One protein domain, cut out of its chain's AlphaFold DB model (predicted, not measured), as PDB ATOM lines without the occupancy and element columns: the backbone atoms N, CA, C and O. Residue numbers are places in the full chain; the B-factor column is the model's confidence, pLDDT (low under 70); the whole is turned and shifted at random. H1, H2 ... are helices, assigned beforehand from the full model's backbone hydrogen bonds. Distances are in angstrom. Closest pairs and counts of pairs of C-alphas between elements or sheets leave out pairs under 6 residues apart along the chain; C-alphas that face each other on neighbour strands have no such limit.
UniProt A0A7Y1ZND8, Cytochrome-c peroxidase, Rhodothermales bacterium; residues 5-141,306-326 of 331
ATOM      1  N   GLY A   5     187.248 230.390 271.808       86.69
ATOM      2  CA  GLY A   5     186.920 229.067 271.291       86.69
ATOM      3  C   GLY A   5     186.766 229.089 269.770       86.69
ATOM      4  O   GLY A   5     187.739 229.262 269.026       86.69
ATOM      5  N   GLU A   6     185.530 228.903 269.303       87.81
ATOM      6  CA  GLU A   6     185.178 229.040 267.888       87.81
ATOM      7  C   GLU A   6     185.413 230.476 267.380       87.81
ATOM      8  O   GLU A   6     185.193 231.457 268.090       87.81
ATOM      9  N   GLY A   7     185.886 230.608 266.138       88.94
ATOM     10  CA  GLY A   7     186.273 231.901 265.564       88.94
ATOM     11  C   GLY A   7     187.673 232.374 265.974       88.94
ATOM     12  O   GLY A   7     188.112 233.424 265.519       88.94
ATOM     13  N   GLY A   8     188.403 231.600 266.786       89.81
ATOM     14  CA  GLY A   8     189.811 231.850 267.097       89.81
ATOM     15  C   GLY A   8     190.778 231.318 266.033       89.81
ATOM     16  O   GLY A   8     190.476 230.353 265.329       89.81
ATOM     17  N   TRP A   9     191.974 231.898 265.972       90.31
ATOM     18  CA  TRP A   9     193.038 231.564 265.026       90.31
ATOM     19  C   TRP A   9     194.402 231.476 265.726       90.31
ATOM     20  O   TRP A   9     194.724 232.319 266.568       90.31
ATOM     21  N   GLY A  10     195.195 230.454 265.374       90.25
ATOM     22  CA  GLY A  10     196.491 230.165 266.002       90.25
ATOM     23  C   GLY A  10     196.367 229.589 267.413       90.25
ATOM     24  O   GLY A  10     195.278 229.527 267.970       90.25
ATOM     25  N   MET A  11     197.479 229.148 268.000       86.19
ATOM     26  CA  MET A  11     197.542 228.634 269.376       86.19
ATOM     27  C   MET A  11     198.309 229.559 270.318       86.19
ATOM     28  O   MET A  11     198.033 229.565 271.517       86.19
ATOM     29  N   GLY A  12     199.269 230.336 269.812       81.88
ATOM     30  CA  GLY A  12     200.122 231.151 270.676       81.88
ATOM     31  C   GLY A  12     200.825 230.318 271.756       81.88
ATOM     32  O   GLY A  12     201.136 229.143 271.547       81.88
ATOM     33  N   ASN A  13     201.038 230.889 272.943       80.69
ATOM     34  CA  ASN A  13     201.583 230.140 274.074       80.69
ATOM     35  C   ASN A  13     200.488 229.286 274.737       80.69
ATOM     36  O   ASN A  13     199.659 229.794 275.489       80.69
ATOM     37  N   ASN A  14     200.492 227.973 274.475       76.00
ATOM     38  CA  ASN A  14     199.572 226.991 275.076       76.00
ATOM     39  C   ASN A  14     198.069 227.315 274.910       76.00
ATOM     40  O   ASN A  14     197.267 227.016 275.791       76.00
ATOM     41  N   GLY A  15     197.662 227.926 273.796       81.19
ATOM     42  CA  GLY A  15     196.259 228.287 273.550       81.19
ATOM     43  C   GLY A  15     195.819 229.598 274.210       81.19
ATOM     44  O   GLY A  15     194.650 229.958 274.105       81.19
ATOM     45  N   LEU A  16     196.715 230.320 274.893       80.56
ATOM     46  CA  LEU A  16     196.372 231.545 275.628       80.56
ATOM     47  C   LEU A  16     196.400 232.809 274.766       80.56
ATOM     48  O   LEU A  16     195.752 233.795 275.124       80.56
ATOM     49  N   ASP A  17     197.106 232.765 273.635       83.75
ATOM     50  CA  ASP A  17     197.234 233.899 272.713       83.75
ATOM     51  C   ASP A  17     196.488 233.651 271.392       83.75
ATOM     52  O   ASP A  17     196.874 234.178 270.349       83.75
ATOM     53  N   ARG A  18     195.415 232.841 271.423       89.12
ATOM     54  CA  ARG A  18     194.487 232.752 270.285       89.12
ATOM     55  C   ARG A  18     193.939 234.148 269.995       89.12
ATOM     56  O   ARG A  18     193.518 234.853 270.913       89.12
ATOM     57  N   VAL A  19     193.919 234.528 268.724       89.56
ATOM     58  CA  VAL A  19     193.356 235.808 268.270       89.56
ATOM     59  C   VAL A  19     192.054 235.576 267.519       89.56
ATOM     60  O   VAL A  19     191.820 234.482 267.009       89.56
ATOM     61  N   ALA A  20     191.206 236.600 267.440       89.62
ATOM     62  CA  ALA A  20     190.047 236.581 266.558       89.62
ATOM     63  C   ALA A  20     190.503 236.320 265.114       89.62
ATOM     64  O   ALA A  20     191.418 236.980 264.616       89.62
ATOM     65  N   ASN A  21     189.882 235.351 264.449       89.81
ATOM     66  CA  ASN A  21     190.106 235.118 263.033       89.81
ATOM     67  C   ASN A  21     189.535 236.314 262.244       89.81
ATOM     68  O   ASN A  21     188.335 236.566 262.352       89.81
ATOM     69  N   PRO A  22     190.348 237.032 261.444       86.19
ATOM     70  CA  PRO A  22     189.886 238.208 260.703       86.19
ATOM     71  C   PRO A  22     188.805 237.898 259.657       86.19
ATOM     72  O   PRO A  22     188.070 238.801 259.266       86.19
ATOM     73  N   ASP A  23     188.700 236.642 259.218       88.75
ATOM     74  CA  ASP A  23     187.699 236.193 258.245       88.75
ATOM     75  C   ASP A  23     186.423 235.646 258.910       88.75
ATOM     76  O   ASP A  23     185.506 235.187 258.225       88.75
ATOM     77  N   TYR A  24     186.365 235.646 260.244       89.81
ATOM     78  CA  TYR A  24     185.217 235.177 261.012       89.81
ATOM     79  C   TYR A  24     184.380 236.369 261.478       89.81
ATOM     80  O   TYR A  24     184.909 237.418 261.835       89.81
ATOM     81  N   ASP A  25     183.058 236.213 261.468       89.50
ATOM     82  CA  ASP A  25     182.155 237.260 261.939       89.50
ATOM     83  C   ASP A  25     182.362 237.494 263.441       89.50
ATOM     84  O   ASP A  25     182.138 236.595 264.253       89.50
ATOM     85  N   GLU A  26     182.782 238.707 263.805       85.38
ATOM     86  CA  GLU A  26     183.088 239.097 265.183       85.38
ATOM     87  C   GLU A  26     181.896 238.866 266.121       85.38
ATOM     88  O   GLU A  26     182.079 238.400 267.245       85.38
ATOM     89  N   ALA A  27     180.668 239.085 265.636       85.88
ATOM     90  CA  ALA A  27     179.448 238.863 266.412       85.88
ATOM     91  C   ALA A  27     179.220 237.385 266.771       85.88
ATOM     92  O   ALA A  27     178.422 237.073 267.655       85.88
ATOM     93  N   ASN A  28     179.908 236.476 266.080       88.00
ATOM     94  CA  ASN A  28     179.810 235.044 266.280       88.00
ATOM     95  C   ASN A  28     181.016 234.457 267.018       88.00
ATOM     96  O   ASN A  28     181.002 233.256 267.267       88.00
ATOM     97  N   ILE A  29     182.045 235.230 267.373       88.44
ATOM     98  CA  ILE A  29     183.209 234.682 268.080       88.44
ATOM     99  C   ILE A  29     182.778 234.144 269.446       88.44
ATOM    100  O   ILE A  29     182.116 234.819 270.231       88.44
ATOM    101  N   ASP A  30     183.177 232.910 269.732       88.56
ATOM    102  CA  ASP A  30     182.859 232.248 270.987       88.56
ATOM    103  C   ASP A  30     183.893 232.616 272.054       88.56
ATOM    104  O   ASP A  30     185.046 232.169 272.038       88.56
ATOM    105  N   VAL A  31     183.458 233.458 272.986       87.94
ATOM    106  CA  VAL A  31     184.208 233.851 274.175       87.94
ATOM    107  C   VAL A  31     183.386 233.575 275.424       87.94
ATOM    108  O   VAL A  31     182.184 233.829 275.479       87.94
ATOM    109  N   GLN A  32     184.048 233.063 276.457       84.44
ATOM    110  CA  GLN A  32     183.382 232.720 277.711       84.44
ATOM    111  C   GLN A  32     183.446 233.895 278.692       84.44
ATOM    112  O   GLN A  32     184.539 234.424 278.920       84.44
ATOM    113  N   PRO A  33     182.323 234.290 279.318       84.50
ATOM    114  CA  PRO A  33     182.269 235.454 280.204       84.50
ATOM    115  C   PRO A  33     182.943 235.227 281.566       84.50
ATOM    116  O   PRO A  33     183.059 236.141 282.373       84.50
ATOM    117  N   ILE A  34     183.378 233.998 281.839       87.44
ATOM    118  CA  ILE A  34     184.089 233.570 283.046       87.44
ATOM    119  C   ILE A  34     185.253 232.688 282.582       87.44
ATOM    120  O   ILE A  34     185.169 232.041 281.535       87.44
ATOM    121  N   ARG A  35     186.358 232.640 283.336       88.69
ATOM    122  CA  ARG A  35     187.477 231.745 283.002       88.69
ATOM    123  C   ARG A  35     187.024 230.289 282.994       88.69
ATOM    124  O   ARG A  35     186.357 229.853 283.924       88.69
ATOM    125  N   SER A  36     187.427 229.508 281.997       89.12
ATOM    126  CA  SER A  36     187.121 228.076 281.969       89.12
ATOM    127  C   SER A  36     187.825 227.345 283.123       89.12
ATOM    128  O   SER A  36     189.036 227.512 283.292       89.12
ATOM    129  N   PRO A  37     187.114 226.533 283.927       91.06
ATOM    130  CA  PRO A  37     187.755 225.647 284.893       91.06
ATOM    131  C   PRO A  37     188.679 224.636 284.205       91.06
ATOM    132  O   PRO A  37     188.488 224.289 283.041       91.06
ATOM    133  N   SER A  38     189.650 224.102 284.948       91.94
ATOM    134  CA  SER A  38     190.475 222.997 284.452       91.94
ATOM    135  C   SER A  38     189.632 221.741 284.199       91.94
ATOM    136  O   SER A  38     188.822 221.363 285.046       91.94
ATOM    137  N   ALA A  39     189.885 221.061 283.078       92.56
ATOM    138  CA  ALA A  39     189.332 219.734 282.790       92.56
ATOM    139  C   ALA A  39     189.994 218.619 283.626       92.56
ATOM    140  O   ALA A  39     189.463 217.512 283.743       92.56
ATOM    141  N   MET A  40     191.159 218.895 284.228       95.25
ATOM    142  CA  MET A  40     191.867 217.923 285.055       95.25
ATOM    143  C   MET A  40     191.034 217.516 286.266       95.25
ATOM    144  O   MET A  40     190.388 218.333 286.917       95.25
ATOM    145  N   ASN A  41     191.107 216.232 286.607       96.81
ATOM    146  CA  ASN A  41     190.408 215.622 287.730       96.81
ATOM    147  C   ASN A  41     188.878 215.789 287.669       96.81
ATOM    148  O   ASN A  41     188.208 215.648 288.695       96.81
ATOM    149  N   GLY A  42     188.318 216.032 286.476       95.75
ATOM    150  CA  GLY A  42     186.876 216.156 286.257       95.75
ATOM    151  C   GLY A  42     186.088 214.933 286.734       95.75
ATOM    152  O   GLY A  42     184.971 215.076 287.208       95.75
ATOM    153  N   ALA A  43     186.697 213.741 286.714       95.94
ATOM    154  CA  ALA A  43     186.067 212.498 287.174       95.94
ATOM    155  C   ALA A  43     185.619 212.514 288.648       95.94
ATOM    156  O   ALA A  43     184.796 211.694 289.040       95.94
ATOM    157  N   TYR A  44     186.181 213.407 289.470       95.62
ATOM    158  CA  TYR A  44     185.794 213.580 290.874       95.62
ATOM    159  C   TYR A  44     184.705 214.647 291.066       95.62
ATOM    160  O   TYR A  44     184.392 215.006 292.201       95.62
ATOM    161  N   GLN A  45     184.158 215.191 289.977       94.69
ATOM    162  CA  GLN A  45     183.134 216.224 289.995       94.69
ATOM    163  C   GLN A  45     181.809 215.644 289.506       94.69
ATOM    164  O   GLN A  45     181.715 215.146 288.389       94.69
ATOM    165  N   ILE A  46     180.781 215.729 290.348       96.00
ATOM    166  CA  ILE A  46     179.415 215.322 289.980       96.00
ATOM    167  C   ILE A  46     178.615 216.482 289.378       96.00
ATOM    168  O   ILE A  46     177.630 216.242 288.689       96.00
ATOM    169  N   VAL A  47     179.067 217.727 289.590       97.44
ATOM    170  CA  VAL A  47     178.568 218.929 288.911       97.44
ATOM    171  C   VAL A  47     179.713 219.780 288.350       97.44
ATOM    172  O   VAL A  47     180.753 219.939 288.998       97.44
ATOM    173  N   ASN A  48     179.510 220.359 287.164       95.88
ATOM    174  CA  ASN A  48     180.527 221.081 286.390       95.88
ATOM    175  C   ASN A  48     180.231 222.582 286.249       95.88
ATOM    176  O   ASN A  48     179.119 223.046 286.505       95.88
ATOM    177  N   LEU A  49     181.257 223.324 285.811       94.38
ATOM    178  CA  LEU A  49     181.363 224.791 285.831       94.38
ATOM    179  C   LEU A  49     181.488 225.387 287.240       94.38
ATOM    180  O   LEU A  49     181.362 224.699 288.254       94.38
ATOM    181  N   TRP A  50     181.781 226.687 287.303       95.75
ATOM    182  CA  TRP A  50     181.989 227.398 288.564       95.75
ATOM    183  C   TRP A  50     180.731 227.464 289.434       95.75
ATOM    184  O   TRP A  50     180.831 227.330 290.648       95.75
ATOM    185  N   ASN A  51     179.550 227.625 288.836       96.31
ATOM    186  CA  ASN A  51     178.267 227.640 289.550       96.31
ATOM    187  C   ASN A  51     177.632 226.241 289.697       96.31
ATOM    188  O   ASN A  51     176.579 226.101 290.319       96.31
ATOM    189  N   GLY A  52     178.261 225.195 289.147       96.81
ATOM    190  CA  GLY A  52     177.788 223.816 289.270       96.81
ATOM    191  C   GLY A  52     176.469 223.528 288.549       96.81
ATOM    192  O   GLY A  52     175.747 222.636 288.979       96.81
ATOM    193  N   GLN A  53     176.100 224.293 287.520       96.69
ATOM    194  CA  GLN A  53     174.781 224.169 286.882       96.69
ATOM    195  C   GLN A  53     174.585 222.890 286.052       96.69
ATOM    196  O   GLN A  53     173.448 222.536 285.751       96.69
ATOM    197  N   PHE A  54     175.667 222.202 285.672       97.75
ATOM    198  CA  PHE A  54     175.597 220.976 284.872       97.75
ATOM    199  C   PHE A  54     175.848 219.737 285.720       97.75
ATOM    200  O   PHE A  54     176.870 219.666 286.394       97.75
ATOM    201  N   GLY A  55     174.937 218.768 285.639       97.94
ATOM    202  CA  GLY A  55     174.904 217.527 286.409       97.94
ATOM    203  C   GLY A  55     173.552 217.361 287.104       97.94
ATOM    204  O   GLY A  55     173.062 218.288 287.744       97.94
ATOM    205  N   ALA A  56     172.941 216.188 286.986       97.62
ATOM    206  CA  ALA A  56     171.591 215.908 287.478       97.62
ATOM    207  C   ALA A  56     171.536 215.475 288.956       97.62
ATOM    208  O   ALA A  56     170.457 215.298 289.519       97.62
ATOM    209  N   THR A  57     172.690 215.251 289.588       96.69
ATOM    210  CA  THR A  57     172.795 214.635 290.919       96.69
ATOM    211  C   THR A  57     173.477 215.558 291.932       96.69
ATOM    212  O   THR A  57     173.970 216.644 291.612       96.69
ATOM    213  N   GLY A  58     173.501 215.128 293.197       96.19
ATOM    214  CA  GLY A  58     174.232 215.815 294.259       96.19
ATOM    215  C   GLY A  58     173.634 217.191 294.571       96.19
ATOM    216  O   GLY A  58     172.439 217.261 294.848       96.19
ATOM    217  N   PRO A  59     174.419 218.288 294.530       96.75
ATOM    218  CA  PRO A  59     173.920 219.633 294.824       96.75
ATOM    219  C   PRO A  59     172.775 220.107 293.920       96.75
ATOM    220  O   PRO A  59     172.133 221.099 294.250       96.75
ATOM    221  N   ASN A  60     172.550 219.459 292.772       97.81
ATOM    222  CA  ASN A  60     171.501 219.841 291.826       97.81
ATOM    223  C   ASN A  60     170.184 219.074 292.023       97.81
ATOM    224  O   ASN A  60     169.183 219.443 291.412       97.81
ATOM    225  N   THR A  61     170.145 218.041 292.870       96.06
ATOM    226  CA  THR A  61     168.890 217.345 293.192       96.06
ATOM    227  C   THR A  61     167.886 218.316 293.815       96.06
ATOM    228  O   THR A  61     168.226 219.017 294.767       96.06
ATOM    229  N   GLY A  62     166.652 218.349 293.302       95.50
ATOM    230  CA  GLY A  62     165.625 219.283 293.772       95.50
ATOM    231  C   GLY A  62     165.660 220.662 293.104       95.50
ATOM    232  O   GLY A  62     164.980 221.564 293.582       95.50
ATOM    233  N   THR A  63     166.461 220.845 292.047       96.75
ATOM    234  CA  THR A  63     166.509 222.085 291.244       96.75
ATOM    235  C   THR A  63     165.907 221.905 289.846       96.75
ATOM    236  O   THR A  63     166.183 222.691 288.943       96.75
ATOM    237  N   GLU A  64     165.107 220.858 289.631       97.44
ATOM    238  CA  GLU A  64     164.553 220.487 288.322       97.44
ATOM    239  C   GLU A  64     163.657 221.588 287.725       97.44
ATOM    240  O   GLU A  64     163.591 221.742 286.508       97.44
ATOM    241  N   ASP A  65     163.021 222.414 288.562       96.69
ATOM    242  CA  ASP A  65     162.250 223.595 288.145       96.69
ATOM    243  C   ASP A  65     163.121 224.687 287.493       96.69
ATOM    244  O   ASP A  65     162.617 225.539 286.759       96.69
ATOM    245  N   ARG A  66     164.440 224.644 287.724       96.12
ATOM    246  CA  ARG A  66     165.435 225.556 287.142       96.12
ATOM    247  C   ARG A  66     165.980 225.065 285.803       96.12
ATOM    248  O   ARG A  66     166.672 225.822 285.121       96.12
ATOM    249  N   TRP A  67     165.702 223.827 285.397       96.81
ATOM    250  CA  TRP A  67     166.259 223.223 284.180       96.81
ATOM    251  C   TRP A  67     165.435 223.593 282.941       96.81
ATOM    252  O   TRP A  67     164.905 222.739 282.238       96.81
ATOM    253  N   ALA A  68     165.300 224.897 282.694       94.88
ATOM    254  CA  ALA A  68     164.380 225.455 281.708       94.88
ATOM    255  C   ALA A  68     164.612 224.919 280.283       94.88
ATOM    256  O   ALA A  68     165.738 224.942 279.776       94.88
ATOM    257  N   GLU A  69     163.529 224.500 279.622       95.31
ATOM    258  CA  GLU A  69     163.525 224.082 278.216       95.31
ATOM    259  C   GLU A  69     164.089 225.182 277.301       95.31
ATOM    260  O   GLU A  69     163.915 226.377 277.545       95.31
ATOM    261  N   GLY A  70     164.815 224.779 276.257       91.81
ATOM    262  CA  GLY A  70     165.484 225.705 275.338       91.81
ATOM    263  C   GLY A  70     166.774 226.325 275.886       91.81
ATOM    264  O   GLY A  70     167.444 227.057 275.159       91.81
ATOM    265  N   THR A  71     167.167 226.017 277.127       93.88
ATOM    266  CA  THR A  71     168.470 226.405 277.684       93.88
ATOM    267  C   THR A  71     169.426 225.209 277.744       93.88
ATOM    268  O   THR A  71     168.971 224.066 277.854       93.88
ATOM    269  N   PRO A  72     170.754 225.432 277.758       94.56
ATOM    270  CA  PRO A  72     171.723 224.349 277.943       94.56
ATOM    271  C   PRO A  72     171.495 223.533 279.228       94.56
ATOM    272  O   PRO A  72     171.814 222.344 279.263       94.56
ATOM    273  N   ILE A  73     170.920 224.145 280.272       95.94
ATOM    274  CA  ILE A  73     170.664 223.522 281.584       95.94
ATOM    275  C   ILE A  73     169.630 222.391 281.477       95.94
ATOM    276  O   ILE A  73     169.715 221.424 282.231       95.94
ATOM    277  N   HIS A  74     168.716 222.440 280.498       97.50
ATOM    278  CA  HIS A  74     167.732 221.374 280.253       97.50
ATOM    279  C   HIS A  74     168.381 219.989 280.067       97.50
ATOM    280  O   HIS A  74     167.773 218.964 280.365       97.50
ATOM    281  N   THR A  75     169.645 219.948 279.637       97.94
ATOM    282  CA  THR A  75     170.449 218.722 279.507       97.94
ATOM    283  C   THR A  75     170.523 217.912 280.809       97.94
ATOM    284  O   THR A  75     170.650 216.690 280.756       97.94
ATOM    285  N   ASN A  76     170.372 218.549 281.977       98.31
ATOM    286  CA  ASN A  76     170.312 217.861 283.269       98.31
ATOM    287  C   ASN A  76     169.184 216.807 283.333       98.31
ATOM    288  O   ASN A  76     169.348 215.793 284.006       98.31
ATOM    289  N   PHE A  77     168.080 216.963 282.586       98.19
ATOM    290  CA  PHE A  77     167.008 215.954 282.542       98.19
ATOM    291  C   PHE A  77     167.432 214.611 281.933       98.19
ATOM    292  O   PHE A  77     166.730 213.618 282.118       98.19
ATOM    293  N   LEU A  78     168.586 214.538 281.259       97.50
ATOM    294  CA  LEU A  78     169.158 213.265 280.808       97.50
ATOM    295  C   LEU A  78     169.652 212.390 281.974       97.50
ATOM    296  O   LEU A  78     169.887 211.199 281.783       97.50
ATOM    297  N   GLY A  79     169.801 212.955 283.178       97.94
ATOM    298  CA  GLY A  79     170.142 212.208 284.389       97.94
ATOM    299  C   GLY A  79     171.636 211.936 284.583       97.94
ATOM    300  O   GLY A  79     172.001 211.219 285.514       97.94
ATOM    301  N   PHE A  80     172.506 212.487 283.734       98.06
ATOM    302  CA  PHE A  80     173.952 212.301 283.855       98.06
ATOM    303  C   PHE A  80     174.602 213.240 284.882       98.06
ATOM    304  O   PHE A  80     174.032 214.249 285.289       98.06
ATOM    305  N   GLU A  81     175.831 212.924 285.289       97.38
ATOM    306  CA  GLU A  81     176.661 213.808 286.112       97.38
ATOM    307  C   GLU A  81     177.292 214.935 285.271       97.38
ATOM    308  O   GLU A  81     177.018 215.099 284.077       97.38
ATOM    309  N   GLY A  82     178.111 215.765 285.917       96.81
ATOM    310  CA  GLY A  82     178.611 217.019 285.368       96.81
ATOM    311  C   GLY A  82     179.387 216.902 284.057       96.81
ATOM    312  O   GLY A  82     179.177 217.745 283.188       96.81
ATOM    313  N   LEU A  83     180.247 215.891 283.879       97.38
ATOM    314  CA  LEU A  83     181.081 215.769 282.671       97.38
ATOM    315  C   LEU A  83     180.263 215.447 281.424       97.38
ATOM    316  O   LEU A  83     180.402 216.099 280.394       97.38
ATOM    317  N   GLU A  84     179.379 214.461 281.514       97.69
ATOM    318  CA  GLU A  84     178.508 214.105 280.401       97.69
ATOM    319  C   GLU A  84     177.528 215.243 280.101       97.69
ATOM    320  O   GLU A  84     177.361 215.635 278.947       97.69
ATOM    321  N   THR A  85     176.923 215.822 281.142       98.19
ATOM    322  CA  THR A  85     175.945 216.902 280.978       98.19
ATOM    323  C   THR A  85     176.583 218.133 280.338       98.19
ATOM    324  O   THR A  85     176.033 218.672 279.378       98.19
ATOM    325  N   GLN A  86     177.755 218.568 280.822       97.19
ATOM    326  CA  GLN A  86     178.426 219.732 280.248       97.19
ATOM    327  C   GLN A  86     178.858 219.470 278.808       97.19
ATOM    328  O   GLN A  86     178.668 220.345 277.976       97.19
ATOM    329  N   ALA A  87     179.351 218.269 278.486       97.25
ATOM    330  CA  ALA A  87     179.794 217.949 277.135       97.25
ATOM    331  C   ALA A  87     178.630 217.958 276.131       97.25
ATOM    332  O   ALA A  87     178.745 218.544 275.055       97.25
ATOM    333  N   ILE A  88     177.485 217.364 276.490       97.69
ATOM    334  CA  ILE A  88     176.282 217.362 275.643       97.69
ATOM    335  C   ILE A  88     175.756 218.795 275.453       97.69
ATOM    336  O   ILE A  88     175.467 219.210 274.329       97.69
ATOM    337  N   ALA A  89     175.673 219.573 276.537       96.81
ATOM    338  CA  ALA A  89     175.224 220.961 276.491       96.81
ATOM    339  C   ALA A  89     176.171 221.845 275.653       96.81
ATOM    340  O   ALA A  89     175.720 222.638 274.821       96.81
ATOM    341  N   ALA A  90     177.483 221.667 275.831       94.38
ATOM    342  CA  ALA A  90     178.541 222.402 275.148       94.38
ATOM    343  C   ALA A  90     178.475 222.226 273.627       94.38
ATOM    344  O   ALA A  90     178.639 223.204 272.903       94.38
ATOM    345  N   LEU A  91     178.143 221.030 273.121       94.62
ATOM    346  CA  LEU A  91     177.964 220.830 271.678       94.62
ATOM    347  C   LEU A  91     176.921 221.791 271.087       94.62
ATOM    348  O   LEU A  91     177.091 222.264 269.971       94.62
ATOM    349  N   THR A  92     175.874 222.141 271.835       91.31
ATOM    350  CA  THR A  92     174.883 223.133 271.386       91.31
ATOM    351  C   THR A  92     175.374 224.560 271.550       91.31
ATOM    352  O   THR A  92     175.276 225.344 270.609       91.31
ATOM    353  N   VAL A  93     175.941 224.890 272.712       90.81
ATOM    354  CA  VAL A  93     176.443 226.244 273.007       90.81
ATOM    355  C   VAL A  93     177.517 226.679 272.008       90.81
ATOM    356  O   VAL A  93     177.520 227.825 271.573       90.81
ATOM    357  N   HIS A  94     178.372 225.748 271.588       90.62
ATOM    358  CA  HIS A  94     179.474 225.996 270.662       90.62
ATOM    359  C   HIS A  94     179.127 225.661 269.202       90.62
ATOM    360  O   HIS A  94     180.027 225.452 268.397       90.62
ATOM    361  N   ARG A  95     177.831 225.573 268.851       91.25
ATOM    362  CA  ARG A  95     177.342 225.350 267.469       91.25
ATOM    363  C   ARG A  95     177.907 224.088 266.791       91.25
ATOM    364  O   ARG A  95     178.023 224.008 265.571       91.25
ATOM    365  N   LEU A  96     178.204 223.065 267.588       90.31
ATOM    366  CA  LEU A  96     178.623 221.725 267.162       90.31
ATOM    367  C   LEU A  96     177.458 220.715 267.179       90.31
ATOM    368  O   LEU A  96     177.681 219.509 267.088       90.31
ATOM    369  N   ASN A  97     176.211 221.181 267.284       88.19
ATOM    370  CA  ASN A  97     174.997 220.382 267.490       88.19
ATOM    371  C   ASN A  97     174.446 219.682 266.236       88.19
ATOM    372  O   ASN A  97     173.242 219.457 266.148       88.19
ATOM    373  N   ASN A  98     175.321 219.342 265.292       92.81
ATOM    374  CA  ASN A  98     175.010 218.661 264.035       92.81
ATOM    375  C   ASN A  98     175.941 217.447 263.850       92.81
ATOM    376  O   ASN A  98     176.602 217.273 262.817       92.81
ATOM    377  N   VAL A  99     176.093 216.660 264.919       95.88
ATOM    378  CA  VAL A  99     177.050 215.549 265.007       95.88
ATOM    379  C   VAL A  99     176.800 214.488 263.934       95.88
ATOM    380  O   VAL A  99     177.762 213.946 263.382       95.88
ATOM    381  N   GLU A 100     175.545 214.245 263.579       96.00
ATOM    382  CA  GLU A 100     175.106 213.284 262.567       96.00
ATOM    383  C   GLU A 100     175.645 213.589 261.160       96.00
ATOM    384  O   GLU A 100     175.775 212.689 260.332       96.00
ATOM    385  N   ASN A 101     176.017 214.846 260.897       95.31
ATOM    386  CA  ASN A 101     176.631 215.286 259.643       95.31
ATOM    387  C   ASN A 101     178.125 215.623 259.801       95.31
ATOM    388  O   ASN A 101     178.776 216.073 258.856       95.31
ATOM    389  N   SER A 102     178.687 215.419 260.994       94.69
ATOM    390  CA  SER A 102     180.077 215.744 261.308       94.69
ATOM    391  C   SER A 102     181.058 214.653 260.861       94.69
ATOM    392  O   SER A 102     180.698 213.588 260.343       94.69
ATOM    393  N   ILE A 103     182.349 214.878 261.120       93.88
ATOM    394  CA  ILE A 103     183.380 213.864 260.888       93.88
ATOM    395  C   ILE A 103     183.162 212.592 261.716       93.88
ATOM    396  O   ILE A 103     183.577 211.520 261.277       93.88
ATOM    397  N   ALA A 104     182.489 212.683 262.870       95.19
ATOM    398  CA  ALA A 104     182.175 211.526 263.705       95.19
ATOM    399  C   ALA A 104     181.290 210.510 262.961       95.19
ATOM    400  O   ALA A 104     181.531 209.307 263.050       95.19
ATOM    401  N   ALA A 105     180.333 210.998 262.165       96.69
ATOM    402  CA  ALA A 105     179.389 210.177 261.411       96.69
ATOM    403  C   ALA A 105     179.843 209.857 259.972       96.69
ATOM    404  O   ALA A 105     179.370 208.896 259.368       96.69
ATOM    405  N   THR A 106     180.780 210.627 259.407       96.38
ATOM    406  CA  THR A 106     181.231 210.455 258.009       96.38
ATOM    407  C   THR A 106     182.572 209.724 257.873       96.38
ATOM    408  O   THR A 106     182.843 209.096 256.846       96.38
ATOM    409  N   ASN A 107     183.426 209.741 258.902       97.62
ATOM    410  CA  ASN A 107     184.684 208.995 258.899       97.62
ATOM    411  C   ASN A 107     184.453 207.535 259.318       97.62
ATOM    412  O   ASN A 107     184.077 207.256 260.453       97.62
ATOM    413  N   ARG A 108     184.781 206.581 258.434       97.69
ATOM    414  CA  ARG A 108     184.564 205.140 258.676       97.69
ATOM    415  C   ARG A 108     185.177 204.609 259.976       97.69
ATOM    416  O   ARG A 108     184.622 203.684 260.559       97.69
ATOM    417  N   LYS A 109     186.318 205.151 260.422       97.69
ATOM    418  CA  LYS A 109     186.946 204.723 261.682       97.69
ATOM    419  C   LYS A 109     186.158 205.229 262.882       97.69
ATOM    420  O   LYS A 109     185.934 204.446 263.794       97.69
ATOM    421  N   TYR A 110     185.717 206.490 262.869       97.56
ATOM    422  CA  TYR A 110     184.852 206.997 263.934       97.56
ATOM    423  C   TYR A 110     183.528 206.241 263.971       97.56
ATOM    424  O   TYR A 110     183.180 205.747 265.035       97.56
ATOM    425  N   VAL A 111     182.874 206.014 262.829       98.12
ATOM    426  CA  VAL A 111     181.631 205.221 262.767       98.12
ATOM    427  C   VAL A 111     181.804 203.841 263.407       98.12
ATOM    428  O   VAL A 111     180.997 203.445 264.241       98.12
ATOM    429  N   ALA A 112     182.887 203.126 263.085       98.19
ATOM    430  CA  ALA A 112     183.167 201.824 263.694       98.19
ATOM    431  C   ALA A 112     183.439 201.909 265.210       98.19
ATOM    432  O   ALA A 112     183.061 201.004 265.949       98.19
ATOM    433  N   MET A 113     184.092 202.978 265.679       97.81
ATOM    434  CA  MET A 113     184.334 203.205 267.109       97.81
ATOM    435  C   MET A 113     183.042 203.546 267.862       97.81
ATOM    436  O   MET A 113     182.844 203.035 268.960       97.81
ATOM    437  N   PHE A 114     182.161 204.358 267.271       98.31
ATOM    438  CA  PHE A 114     180.853 204.679 267.840       98.31
ATOM    439  C   PHE A 114     179.950 203.448 267.903       98.31
ATOM    440  O   PHE A 114     179.403 203.186 268.964       98.31
ATOM    441  N   GLU A 115     179.865 202.642 266.840       98.06
ATOM    442  CA  GLU A 115     179.089 201.390 266.860       98.06
ATOM    443  C   GLU A 115     179.606 200.416 267.931       98.06
ATOM    444  O   GLU A 115     178.829 199.761 268.617       98.06
ATOM    445  N   ALA A 116     180.928 200.340 268.124       98.38
ATOM    446  CA  ALA A 116     181.514 199.496 269.161       98.38
ATOM    447  C   ALA A 116     181.232 200.008 270.588       98.38
ATOM    448  O   ALA A 116     181.065 199.199 271.500       98.38
ATOM    449  N   ALA A 117     181.209 201.329 270.791       98.06
ATOM    450  CA  ALA A 117     180.982 201.950 272.098       98.06
ATOM    451  C   ALA A 117     179.491 202.070 272.458       98.06
ATOM    452  O   ALA A 117     179.132 201.947 273.628       98.06
ATOM    453  N   PHE A 118     178.629 202.271 271.459       98.12
ATOM    454  CA  PHE A 118     177.192 202.490 271.602       98.12
ATOM    455  C   PHE A 118     176.386 201.615 270.615       98.12
ATOM    456  O   PHE A 118     175.735 202.148 269.716       98.12
ATOM    457  N   PRO A 119     176.395 200.274 270.758       98.06
ATOM    458  CA  PRO A 119     175.740 199.384 269.798       98.06
ATOM    459  C   PRO A 119     174.253 199.706 269.611       98.06
ATOM    460  O   PRO A 119     173.490 199.744 270.581       98.06
ATOM    461  N   GLY A 120     173.839 199.914 268.359       96.62
ATOM    462  CA  GLY A 120     172.451 200.227 268.003       96.62
ATOM    463  C   GLY A 120     171.969 201.638 268.369       96.62
ATOM    464  O   GLY A 120     170.778 201.911 268.222       96.62
ATOM    465  N   GLN A 121     172.854 202.525 268.832       98.06
ATOM    466  CA  GLN A 121     172.546 203.936 269.077       98.06
ATOM    467  C   GLN A 121     173.013 204.808 267.901       98.06
ATOM    468  O   GLN A 121     174.005 204.482 267.246       98.06
ATOM    469  N   PRO A 122     172.332 205.930 267.620       97.31
ATOM    470  CA  PRO A 122     172.787 206.868 266.604       97.31
ATOM    471  C   PRO A 122     174.076 207.592 267.023       97.31
ATOM    472  O   PRO A 122     174.378 207.768 268.205       97.31
ATOM    473  N   ILE A 123     174.821 208.064 266.023       97.94
ATOM    474  CA  ILE A 123     175.911 209.026 266.218       97.94
ATOM    475  C   ILE A 123     175.270 210.414 266.252       97.94
ATOM    476  O   ILE A 123     174.968 210.981 265.203       97.94
ATOM    477  N   ASP A 124     175.019 210.920 267.455       97.19
ATOM    478  CA  ASP A 124     174.308 212.170 267.714       97.19
ATOM    479  C   ASP A 124     174.979 212.969 268.844       97.19
ATOM    480  O   ASP A 124     176.034 212.593 269.367       97.19
ATOM    481  N   ASN A 125     174.386 214.102 269.225       96.06
ATOM    482  CA  ASN A 125     174.946 214.966 270.266       96.06
ATOM    483  C   ASN A 125     175.063 214.261 271.626       96.06
ATOM    484  O   ASN A 125     175.984 214.560 272.386       96.06
ATOM    485  N   VAL A 126     174.158 213.328 271.942       97.31
ATOM    486  CA  VAL A 126     174.194 212.600 273.213       97.31
ATOM    487  C   VAL A 126     175.363 211.625 273.205       97.31
ATOM    488  O   VAL A 126     176.209 211.695 274.095       97.31
ATOM    489  N   THR A 127     175.477 210.756 272.197       98.19
ATOM    490  CA  THR A 127     176.575 209.775 272.150       98.19
ATOM    491  C   THR A 127     177.940 210.442 271.979       98.19
ATOM    492  O   THR A 127     178.920 209.991 272.580       98.19
ATOM    493  N   ALA A 128     178.029 211.561 271.250       97.94
ATOM    494  CA  ALA A 128     179.257 212.350 271.172       97.94
ATOM    495  C   ALA A 128     179.619 213.008 272.510       97.94
ATOM    496  O   ALA A 128     180.771 212.913 272.935       97.94
ATOM    497  N   GLY A 129     178.657 213.620 273.206       97.75
ATOM    498  CA  GLY A 129     178.888 214.198 274.530       97.75
ATOM    499  C   GLY A 129     179.303 213.146 275.564       97.75
ATOM    500  O   GLY A 129     180.233 213.379 276.334       97.75
ATOM    501  N   LEU A 130     178.716 211.945 275.523       98.44
ATOM    502  CA  LEU A 130     179.145 210.812 276.351       98.44
ATOM    503  C   LEU A 130     180.578 210.364 276.034       98.44
ATOM    504  O   LEU A 130     181.348 210.081 276.952       98.44
ATOM    505  N   ALA A 131     180.967 210.319 274.757       97.81
ATOM    506  CA  ALA A 131     182.338 209.992 274.363       97.81
ATOM    507  C   ALA A 131     183.351 211.047 274.853       97.81
ATOM    508  O   ALA A 131     184.432 210.687 275.323       97.81
ATOM    509  N   ILE A 132     182.992 212.335 274.791       97.31
ATOM    510  CA  ILE A 132     183.798 213.442 275.331       97.31
ATOM    511  C   ILE A 132     183.918 213.315 276.853       97.31
ATOM    512  O   ILE A 132     185.035 213.277 277.367       97.31
ATOM    513  N   GLY A 133     182.801 213.156 277.571       97.62
ATOM    514  CA  GLY A 133     182.798 212.975 279.025       97.62
ATOM    515  C   GLY A 133     183.627 211.761 279.464       97.62
ATOM    516  O   GLY A 133     184.408 211.844 280.413       97.62
ATOM    517  N   ALA A 134     183.561 210.654 278.718       97.69
ATOM    518  CA  ALA A 134     184.387 209.474 278.966       97.69
ATOM    519  C   ALA A 134     185.892 209.759 278.809       97.69
ATOM    520  O   ALA A 134     186.685 209.274 279.619       97.69
ATOM    521  N   TYR A 135     186.298 210.555 277.814       97.06
ATOM    522  CA  TYR A 135     187.684 211.009 277.683       97.06
ATOM    523  C   TYR A 135     188.089 211.929 278.842       97.06
ATOM    524  O   TYR A 135     189.127 211.695 279.465       97.06
ATOM    525  N   GLU A 136     187.257 212.910 279.200       97.38
ATOM    526  CA  GLU A 136     187.514 213.825 280.320       97.38
ATOM    527  C   GLU A 136     187.680 213.081 281.655       97.38
ATOM    528  O   GLU A 136     188.549 213.430 282.457       97.38
ATOM    529  N   ARG A 137     186.940 211.982 281.874       96.31
ATOM    530  CA  ARG A 137     187.110 211.113 283.056       96.31
ATOM    531  C   ARG A 137     188.511 210.503 283.167       96.31
ATOM    532  O   ARG A 137     188.930 210.130 284.264       96.31
ATOM    533  N   THR A 138     189.253 210.397 282.066       96.25
ATOM    534  CA  THR A 138     190.625 209.866 282.077       96.25
ATOM    535  C   THR A 138     191.672 210.898 282.494       96.25
ATOM    536  O   THR A 138     192.775 210.509 282.888       96.25
ATOM    537  N   LEU A 139     191.339 212.193 282.458       96.69
ATOM    538  CA  LEU A 139     192.260 213.304 282.706       96.69
ATOM    539  C   LEU A 139     192.571 213.443 284.198       96.69
ATOM    540  O   LEU A 139     192.101 214.347 284.879       96.69
ATOM    541  N   LEU A 140     193.371 212.526 284.737       96.44
ATOM    542  CA  LEU A 140     193.691 212.468 286.163       96.44
ATOM    543  C   LEU A 140     195.136 212.881 286.422       96.44
ATOM    544  O   LEU A 140     196.061 212.246 285.903       96.44
ATOM    545  N   ALA A 141     195.353 213.872 287.283       96.06
ATOM    546  CA  ALA A 141     196.674 214.101 287.857       96.06
ATOM    547  C   ALA A 141     196.948 212.955 288.838       96.06
ATOM    548  O   ALA A 141     196.210 212.761 289.803       96.06
ATOM    549  N   THR A 306     198.253 211.286 269.980       86.81
ATOM    550  CA  THR A 306     199.314 211.575 268.998       86.81
ATOM    551  C   THR A 306     198.797 211.685 267.565       86.81
ATOM    552  O   THR A 306     199.472 212.241 266.704       86.81
ATOM    553  N   ARG A 307     197.612 211.130 267.286       90.19
ATOM    554  CA  ARG A 307     196.929 211.206 265.991       90.19
ATOM    555  C   ARG A 307     195.433 211.007 266.165       90.19
ATOM    556  O   ARG A 307     195.008 210.199 266.994       90.19
ATOM    557  N   LEU A 308     194.650 211.661 265.318       92.75
ATOM    558  CA  LEU A 308     193.210 211.451 265.236       92.75
ATOM    559  C   LEU A 308     192.858 210.500 264.080       92.75
ATOM    560  O   LEU A 308     193.522 210.528 263.040       92.75
ATOM    561  N   PRO A 309     191.792 209.684 264.189       93.94
ATOM    562  CA  PRO A 309     191.263 208.906 263.064       93.94
ATOM    563  C   PRO A 309     190.917 209.729 261.812       93.94
ATOM    564  O   PRO A 309     190.934 209.185 260.706       93.94
ATOM    565  N   SER A 310     190.634 211.023 261.981       92.94
ATOM    566  CA  SER A 310     190.427 211.987 260.895       92.94
ATOM    567  C   SER A 310     191.697 212.366 260.136       92.94
ATOM    568  O   SER A 310     191.594 212.815 259.001       92.94
ATOM    569  N   GLY A 311     192.876 212.215 260.748       91.56
ATOM    570  CA  GLY A 311     194.124 212.807 260.257       91.56
ATOM    571  C   GLY A 311     194.272 214.302 260.560       91.56
ATOM    572  O   GLY A 311     195.315 214.866 260.252       91.56
ATOM    573  N   ASN A 312     193.272 214.935 261.184       91.94
ATOM    574  CA  ASN A 312     193.362 216.332 261.608       91.94
ATOM    575  C   ASN A 312     194.354 216.500 262.764       91.94
ATOM    576  O   ASN A 312     194.613 215.562 263.528       91.94
ATOM    577  N   CYS A 313     194.844 217.728 262.918       90.81
ATOM    578  CA  CYS A 313     195.688 218.122 264.033       90.81
ATOM    579  C   CYS A 313     194.940 217.921 265.375       90.81
ATOM    580  O   CYS A 313     193.782 218.338 265.472       90.81
ATOM    581  N   PRO A 314     195.545 217.279 266.398       86.56
ATOM    582  CA  PRO A 314     194.812 216.816 267.584       86.56
ATOM    583  C   PRO A 314     194.194 217.882 268.496       86.56
ATOM    584  O   PRO A 314     193.214 217.579 269.169       86.56
ATOM    585  N   ILE A 315     194.769 219.089 268.548       86.00
ATOM    586  CA  ILE A 315     194.354 220.144 269.492       86.00
ATOM    587  C   ILE A 315     193.496 221.204 268.794       86.00
ATOM    588  O   ILE A 315     192.375 221.466 269.214       86.00
ATOM    589  N   ALA A 316     193.999 221.794 267.708       88.44
ATOM    590  CA  ALA A 316     193.270 222.749 266.880       88.44
ATOM    591  C   ALA A 316     193.712 222.606 265.419       88.44
ATOM    592  O   ALA A 316     194.891 222.393 265.138       88.44
ATOM    593  N   ASN A 317     192.761 222.692 264.487       88.88
ATOM    594  CA  ASN A 317     192.989 222.333 263.081       88.88
ATOM    595  C   ASN A 317     192.898 223.517 262.098       88.88
ATOM    596  O   ASN A 317     193.022 223.312 260.885       88.88
ATOM    597  N   ASP A 318     192.689 224.743 262.591       89.88
ATOM    598  CA  ASP A 318     192.803 225.948 261.762       89.88
ATOM    599  C   ASP A 318     194.232 226.112 261.219       89.88
ATOM    600  O   ASP A 318     195.188 225.560 261.765       89.88
ATOM    601  N   ALA A 319     194.380 226.838 260.106       89.00
ATOM    602  CA  ALA A 319     195.633 226.872 259.351       89.00
ATOM    603  C   ALA A 319     196.844 227.319 260.187       89.00
ATOM    604  O   ALA A 319     197.904 226.712 260.065       89.00
ATOM    605  N   GLN A 320     196.686 228.326 261.052       91.00
ATOM    606  CA  GLN A 320     197.791 228.783 261.894       91.00
ATOM    607  C   GLN A 320     198.038 227.815 263.048       91.00
ATOM    608  O   GLN A 320     199.187 227.472 263.297       91.00
ATOM    609  N   SER A 321     196.989 227.287 263.686       91.00
ATOM    610  CA  SER A 321     197.156 226.273 264.731       91.00
ATOM    611  C   SER A 321     197.906 225.038 264.234       91.00
ATOM    612  O   SER A 321     198.734 224.503 264.963       91.00
ATOM    613  N   ARG A 322     197.686 224.588 262.989       91.25
ATOM    614  CA  ARG A 322     198.452 223.460 262.427       91.25
ATOM    615  C   ARG A 322     199.941 223.769 262.284       91.25
ATOM    616  O   ARG A 322     200.755 222.875 262.514       91.25
ATOM    617  N   ILE A 323     200.293 225.005 261.926       90.50
ATOM    618  CA  ILE A 323     201.685 225.467 261.860       90.50
ATOM    619  C   ILE A 323     202.277 225.509 263.271       90.50
ATOM    620  O   ILE A 323     203.323 224.906 263.506       90.50
ATOM    621  N   ASP A 324     201.579 226.144 264.214       89.38
ATOM    622  CA  ASP A 324     202.018 226.297 265.606       89.38
ATOM    623  C   ASP A 324     202.238 224.939 266.292       89.38
ATOM    624  O   ASP A 324     203.177 224.760 267.066       89.38
ATOM    625  N   LEU A 325     201.385 223.960 265.979       88.19
ATOM    626  CA  LEU A 325     201.433 222.602 266.523       88.19
ATOM    627  C   LEU A 325     202.356 221.659 265.735       88.19
ATOM    628  O   LEU A 325     202.511 220.499 266.120       88.19
ATOM    629  N   GLY A 326     202.963 222.121 264.637       89.25
ATOM    630  CA  GLY A 326     203.845 221.308 263.794       89.25
ATOM    631  C   GLY A 326     203.137 220.165 263.058       89.25
ATOM    632  O   GLY A 326     203.786 219.207 262.647       89.25
TER     633      GLY A 326
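AT A GLANCE: This is residues 5 to 141 and 306 to 326 of the 331 residues of the protein "Cytochrome-c peroxidase" of Rhodothermales bacterium (UniProt A0A7Y1ZND8). This model has little regular structure: H2 and H5 cross near the middle of a body made mostly of loops; H1 packs on H2, H3 and H4 form a corner, and H6 is far off. Of 158 printed residues, 51 are in six helices, H1 to H6 in chain order, with no named strand; the class is all helix. It is compact, radius of gyration of the C-alphas 16.7 A, spanning 48 by 38 by 34 A.

HOW THE PARTS SIT: Start at residues 8 to 9 and residues 19 to 20, two stretches too short to be named that form a short pairing, paired as strands are. Further on, H1, residues 72 to 78, touches H2, residues 82 to 93, at a steep tilt of 47 degrees; the closest C-alphas, Pro 72 and Ala 89, are 5.1 A apart. H3, residues 103 to 106, and H4, residues 108 to 117, touch only at the corner; their closest C-alphas, Ala 104 and Tyr 110, are 5.3 A apart. H5, residues 125 to 136, touches H2 at a steep tilt of 50 degrees, opposite ways, closest at C-alphas Ile 88 and Gly 129, 4.2 A. H6, residues 319 to 324, touches no helix. Every O i to N i+4 pair is within hydrogen-bond range in H4, H5 and H6, 7 of 8 in H2 and 0 of 3 in H1, where 4 of 4 O i to N i+3 pairs are; H3 is too short for an i+4 pair.

IN THESE COORDINATES: Find C-alpha 72 at (171.723, 224.349, 277.943), where H1 begins; H2 runs 15.6 A, H4 14.3 A and H5 16.1 A. H6 ends at C-alpha 324, (202.018, 226.297, 265.606).

THE WHOLE: Residues 142 to 305 are not printed; C-alphas 141 and 306 are 19.2 A apart. No printed residue is under pLDDT 70.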